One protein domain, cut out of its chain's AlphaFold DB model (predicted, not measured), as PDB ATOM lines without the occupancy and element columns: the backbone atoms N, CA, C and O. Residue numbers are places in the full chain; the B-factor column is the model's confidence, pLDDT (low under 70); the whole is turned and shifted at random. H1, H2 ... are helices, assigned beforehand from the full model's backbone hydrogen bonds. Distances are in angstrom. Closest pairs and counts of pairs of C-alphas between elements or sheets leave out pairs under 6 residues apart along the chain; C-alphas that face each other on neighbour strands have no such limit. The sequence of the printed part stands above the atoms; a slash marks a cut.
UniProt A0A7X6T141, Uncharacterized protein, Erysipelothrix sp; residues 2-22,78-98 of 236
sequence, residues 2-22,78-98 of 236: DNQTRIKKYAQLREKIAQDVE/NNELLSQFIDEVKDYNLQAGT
ATOM      1  N   ASP A   2     -24.631 -19.447 -59.158       50.97
ATOM      2  CA  ASP A   2     -23.789 -19.459 -57.964       50.97
ATOM      3  C   ASP A   2     -22.514 -18.680 -58.277       50.97
ATOM      4  O   ASP A   2     -21.703 -19.098 -59.108       50.97
ATOM      5  N   ASN A   3     -22.374 -17.511 -57.656       51.41
ATOM      6  CA  ASN A   3     -21.188 -16.677 -57.768       51.41
ATOM      7  C   ASN A   3     -20.026 -17.442 -57.130       51.41
ATOM      8  O   ASN A   3     -19.896 -17.493 -55.910       51.41
ATOM      9  N   GLN A   4     -19.203 -18.097 -57.950       59.00
ATOM     10  CA  GLN A   4     -17.982 -18.730 -57.466       59.00
ATOM     11  C   GLN A   4     -17.061 -17.621 -56.955       59.00
ATOM     12  O   GLN A   4     -16.529 -16.829 -57.738       59.00
ATOM     13  N   THR A   5     -16.918 -17.542 -55.632       68.50
ATOM     14  CA  THR A   5     -16.029 -16.597 -54.963       68.50
ATOM     15  C   THR A   5     -14.605 -16.790 -55.477       68.50
ATOM     16  O   THR A   5     -14.197 -17.884 -55.890       68.50
ATOM     17  N   ARG A   6     -13.815 -15.710 -55.493       68.94
ATOM     18  CA  ARG A   6     -12.414 -15.776 -55.943       68.94
ATOM     19  C   ARG A   6     -11.634 -16.812 -55.128       68.94
ATOM     20  O   ARG A   6     -10.784 -17.493 -55.680       68.94
ATOM     21  N   ILE A   7     -11.973 -16.995 -53.854       60.88
ATOM     22  CA  ILE A   7     -11.359 -18.004 -52.992       60.88
ATOM     23  C   ILE A   7     -11.723 -19.415 -53.461       60.88
ATOM     24  O   ILE A   7     -10.810 -20.209 -53.670       60.88
ATOM     25  N   LYS A   8     -12.996 -19.708 -53.763       71.12
ATOM     26  CA  LYS A   8     -13.394 -21.002 -54.346       71.12
ATOM     27  C   LYS A   8     -12.696 -21.286 -55.678       71.12
ATOM     28  O   LYS A   8     -12.278 -22.414 -55.927       71.12
ATOM     29  N   LYS A   9     -12.501 -20.255 -56.510       76.88
ATOM     30  CA  LYS A   9     -11.738 -20.353 -57.768       76.88
ATOM     31  C   LYS A   9     -10.267 -20.729 -57.541       76.88
ATOM     32  O   LYS A   9      -9.691 -21.429 -58.367       76.88
ATOM     33  N   TYR A  10      -9.669 -20.280 -56.440       80.19
ATOM     34  CA  TYR A  10      -8.266 -20.534 -56.101       80.19
ATOM     35  C   TYR A  10      -8.080 -21.545 -54.956       80.19
ATOM     36  O   TYR A  10      -6.968 -21.681 -54.454       80.19
ATOM     37  N   ALA A  11      -9.121 -22.287 -54.569       80.06
ATOM     38  CA  ALA A  11      -9.067 -23.247 -53.464       80.06
ATOM     39  C   ALA A  11      -8.012 -24.335 -53.713       80.06
ATOM     40  O   ALA A  11      -7.178 -24.595 -52.857       80.06
ATOM     41  N   GLN A  12      -7.964 -24.868 -54.936       79.19
ATOM     42  CA  GLN A  12      -6.968 -25.865 -55.337       79.19
ATOM     43  C   GLN A  12      -5.537 -25.316 -55.341       79.19
ATOM     44  O   GLN A  12      -4.595 -26.049 -55.070       79.19
ATOM     45  N   LEU A  13      -5.353 -24.032 -55.671       78.25
ATOM     46  CA  LEU A  13      -4.033 -23.403 -55.629       78.25
ATOM     47  C   LEU A  13      -3.577 -23.213 -54.178       78.25
ATOM     48  O   LEU A  13      -2.413 -23.433 -53.873       78.25
ATOM     49  N   ARG A  14      -4.502 -22.857 -53.283       70.94
ATOM     50  CA  ARG A  14      -4.233 -22.728 -51.848       70.94
ATOM     51  C   ARG A  14      -3.937 -24.068 -51.194       70.94
ATOM     52  O   ARG A  14      -2.992 -24.144 -50.429       70.94
ATOM     53  N   GLU A  15      -4.696 -25.108 -51.525       78.56
ATOM     54  CA  GLU A  15      -4.439 -26.469 -51.050       78.56
ATOM     55  C   GLU A  15      -3.059 -26.956 -51.505       78.56
ATOM     56  O   GLU A  15      -2.307 -27.487 -50.697       78.56
ATOM     57  N   LYS A  16      -2.679 -26.677 -52.760       79.69
ATOM     58  CA  LYS A  16      -1.327 -26.957 -53.254       79.69
ATOM     59  C   LYS A  16      -0.256 -26.194 -52.480       79.69
ATOM     60  O   LYS A  16       0.700 -26.817 -52.062       79.69
ATOM     61  N   ILE A  17      -0.431 -24.894 -52.236       76.31
ATOM     62  CA  ILE A  17       0.529 -24.087 -51.457       76.31
ATOM     63  C   ILE A  17       0.599 -24.553 -49.991       76.31
ATOM     64  O   ILE A  17       1.666 -24.544 -49.397       76.31
ATOM     65  N   ALA A  18      -0.523 -24.982 -49.404       70.00
ATOM     66  CA  ALA A  18      -0.572 -25.503 -48.038       70.00
ATOM     67  C   ALA A  18       0.075 -26.895 -47.912       70.00
ATOM     68  O   ALA A  18       0.651 -27.215 -46.878       70.00
ATOM     69  N   GLN A  19      -0.009 -27.723 -48.956       72.00
ATOM     70  CA  GLN A  19       0.710 -28.999 -49.049       72.00
ATOM     71  C   GLN A  19       2.199 -28.802 -49.369       72.00
ATOM     72  O   GLN A  19       3.012 -29.638 -48.991       72.00
ATOM     73  N   ASP A  20       2.537 -27.696 -50.033       66.94
ATOM     74  CA  ASP A  20       3.898 -27.240 -50.346       66.94
ATOM     75  C   ASP A  20       4.532 -26.441 -49.193       66.94
ATOM     76  O   ASP A  20       5.568 -25.803 -49.363       66.94
ATOM     77  N   VAL A  21       3.923 -26.462 -47.998       58.59
ATOM     78  CA  VAL A  21       4.608 -26.024 -46.781       58.59
ATOM     79  C   VAL A  21       5.760 -26.992 -46.583       58.59
ATOM     80  O   VAL A  21       5.562 -28.144 -46.193       58.59
ATOM     81  N   GLU A  22       6.944 -26.503 -46.947       57.22
ATOM     82  CA  GLU A  22       8.230 -27.170 -46.864       57.22
ATOM     83  C   GLU A  22       8.249 -28.105 -45.662       57.22
ATOM     84  O   GLU A  22       8.157 -27.686 -44.504       57.22
ATOM     85  N   ASN A  78     -19.353  -0.634 -47.804       57.34
ATOM     86  CA  ASN A  78     -20.549  -1.474 -47.974       57.34
ATOM     87  C   ASN A  78     -20.542  -2.272 -49.295       57.34
ATOM     88  O   ASN A  78     -21.575  -2.552 -49.907       57.34
ATOM     89  N   ASN A  79     -19.354  -2.629 -49.773       69.44
ATOM     90  CA  ASN A  79     -19.188  -3.525 -50.888       69.44
ATOM     91  C   ASN A  79     -19.470  -4.937 -50.374       69.44
ATOM     92  O   ASN A  79     -18.622  -5.544 -49.726       69.44
ATOM     93  N   GLU A  80     -20.659  -5.453 -50.671       73.44
ATOM     94  CA  GLU A  80     -21.107  -6.811 -50.337       73.44
ATOM     95  C   GLU A  80     -20.040  -7.881 -50.653       73.44
ATOM     96  O   GLU A  80     -19.884  -8.843 -49.907       73.44
ATOM     97  N   LEU A  81     -19.224  -7.676 -51.700       73.12
ATOM     98  CA  LEU A  81     -18.105  -8.562 -52.048       73.12
ATOM     99  C   LEU A  81     -16.958  -8.524 -51.028       73.12
ATOM    100  O   LEU A  81     -16.276  -9.530 -50.846       73.12
ATOM    101  N   LEU A  82     -16.701  -7.370 -50.413       78.06
ATOM    102  CA  LEU A  82     -15.659  -7.190 -49.404       78.06
ATOM    103  C   LEU A  82     -16.088  -7.814 -48.076       78.06
ATOM    104  O   LEU A  82     -15.311  -8.570 -47.501       78.06
ATOM    105  N   SER A  83     -17.330  -7.585 -47.646       78.31
ATOM    106  CA  SER A  83     -17.895  -8.252 -46.465       78.31
ATOM    107  C   SER A  83     -17.920  -9.772 -46.651       78.31
ATOM    108  O   SER A  83     -17.397 -10.500 -45.813       78.31
ATOM    109  N   GLN A  84     -18.386 -10.253 -47.811       80.50
ATOM    110  CA  GLN A  84     -18.370 -11.679 -48.148       80.50
ATOM    111  C   GLN A  84     -16.949 -12.268 -48.154       80.50
ATOM    112  O   GLN A  84     -16.741 -13.395 -47.710       80.50
ATOM    113  N   PHE A  85     -15.961 -11.525 -48.660       80.50
ATOM    114  CA  PHE A  85     -14.566 -11.969 -48.674       80.50
ATOM    115  C   PHE A  85     -13.967 -12.037 -47.266       80.50
ATOM    116  O   PHE A  85     -13.241 -12.983 -46.963       80.50
ATOM    117  N   ILE A  86     -14.262 -11.054 -46.414       82.06
ATOM    118  CA  ILE A  86     -13.794 -11.032 -45.025       82.06
ATOM    119  C   ILE A  86     -14.364 -12.230 -44.263       82.06
ATOM    120  O   ILE A  86     -13.590 -12.950 -43.632       82.06
ATOM    121  N   ASP A  87     -15.666 -12.496 -44.388       82.00
ATOM    122  CA  ASP A  87     -16.320 -13.635 -43.735       82.00
ATOM    123  C   ASP A  87     -15.778 -14.986 -44.244       82.00
ATOM    124  O   ASP A  87     -15.499 -15.890 -43.460       82.00
ATOM    125  N   GLU A  88     -15.505 -15.118 -45.545       83.69
ATOM    126  CA  GLU A  88     -14.958 -16.356 -46.119       83.69
ATOM    127  C   GLU A  88     -13.509 -16.631 -45.671       83.69
ATOM    128  O   GLU A  88     -13.147 -17.769 -45.358       83.69
ATOM    129  N   VAL A  89     -12.659 -15.599 -45.604       80.50
ATOM    130  CA  VAL A  89     -11.287 -15.737 -45.075       80.50
ATOM    131  C   VAL A  89     -11.312 -16.064 -43.583       80.50
ATOM    132  O   VAL A  89     -10.502 -16.857 -43.096       80.50
ATOM    133  N   LYS A  90     -12.248 -15.457 -42.861       78.75
ATOM    134  CA  LYS A  90     -12.465 -15.662 -41.437       78.75
ATOM    135  C   LYS A  90     -12.831 -17.120 -41.121       78.75
ATOM    136  O   LYS A  90     -12.200 -17.727 -40.247       78.75
ATOM    137  N   ASP A  91     -13.767 -17.694 -41.871       81.19
ATOM    138  CA  ASP A  91     -14.160 -19.102 -41.758       81.19
ATOM    139  C   ASP A  91     -13.011 -20.047 -42.132       81.19
ATOM    140  O   ASP A  91     -12.777 -21.051 -41.457       81.19
ATOM    141  N   TYR A  92     -12.237 -19.706 -43.167       80.38
ATOM    142  CA  TYR A  92     -11.068 -20.488 -43.569       80.38
ATOM    143  C   TYR A  92     -10.000 -20.551 -42.469       80.38
ATOM    144  O   TYR A  92      -9.496 -21.628 -42.160       80.38
ATOM    145  N   ASN A  93      -9.667 -19.420 -41.841       71.75
ATOM    146  CA  ASN A  93      -8.670 -19.382 -40.767       71.75
ATOM    147  C   ASN A  93      -9.127 -20.148 -39.512       71.75
ATOM    148  O   ASN A  93      -8.297 -20.704 -38.796       71.75
ATOM    149  N   LEU A  94     -10.441 -20.215 -39.262       74.62
ATOM    150  CA  LEU A  94     -11.011 -21.064 -38.212       74.62
ATOM    151  C   LEU A  94     -10.839 -22.556 -38.551       74.62
ATOM    152  O   LEU A  94     -10.404 -23.335 -37.709       74.62
ATOM    153  N   GLN A  95     -11.121 -22.953 -39.797       75.19
ATOM    154  CA  GLN A  95     -10.967 -24.341 -40.261       75.19
ATOM    155  C   GLN A  95      -9.503 -24.797 -40.318       75.19
ATOM    156  O   GLN A  95      -9.208 -25.952 -40.021       75.19
ATOM    157  N   ALA A  96      -8.587 -23.898 -40.677       74.56
ATOM    158  CA  ALA A  96      -7.152 -24.167 -40.732       74.56
ATOM    159  C   ALA A  96      -6.482 -24.221 -39.342       74.56
ATOM    160  O   ALA A  96      -5.295 -24.524 -39.256       74.56
ATOM    161  N   GLY A  97      -7.208 -23.911 -38.259       65.19
ATOM    162  CA  GLY A  97      -6.688 -23.938 -36.887       65.19
ATOM    163  C   GLY A  97      -5.748 -22.781 -36.530       65.19
ATOM    164  O   GLY A  97      -5.193 -22.757 -35.436       65.19
ATOM    165  N   THR A  98      -5.579 -21.796 -37.417       65.94
ATOM    166  CA  THR A  98      -4.762 -20.592 -37.173       65.94
ATOM    167  C   THR A  98      -5.517 -19.516 -36.386       65.94
ATOM    168  O   THR A  98      -4.953 -18.469 -36.062       65.94
TER     169      THR A  98
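This is residues 2 to 22 and 78 to 98 of the 236 residues of an uncharacterized protein of Erysipelothrix sp (UniProt A0A7X6T141). Two separate pieces of chain form a loose, open pair: one long helix, H3, and a broken helical stretch of H1 then H2, which comes near H3 only at H1. Residues 9 to 17, of which 11 to 17 belong to H2, stick out. The printed part has 42 residues, with three named helices in the order H1, H2, H3 and no named strand, all helix in class. It is loose and elongated, with a radius of gyration of the C-alphas of 11.8 A and spans of 39 by 21 by 14 A.

H1 is residues 6 to 9, from C-alpha 6 at (-12.414, -15.776, -55.943), 5.0 A long. H2 is residues 11 to 19, 12.2 A long. H3 is residues 80 to 95, 22.6 A long, ending at C-alpha 95 at (-10.967, -24.341, -40.261).

H1 and H2 meet only through their tight link. H1 and H3 are close but not clearly touching; their closest C-alphas, of Ile 7 and Glu 88, are 7.9 A apart. H2 and H3 are apart. In H2 and H3 every O i to N i+4 pair is within hydrogen-bond range; H1 is too short for one.

Residues 23 to 77 are not printed; C-alphas 22 and 78, the two farthest apart, are 38.6 A apart across the cut. The mean pLDDT of the printed part is 72.4, with residues 2 to 7, 20 to 22, 78 to 79 and 97 to 98 under 70.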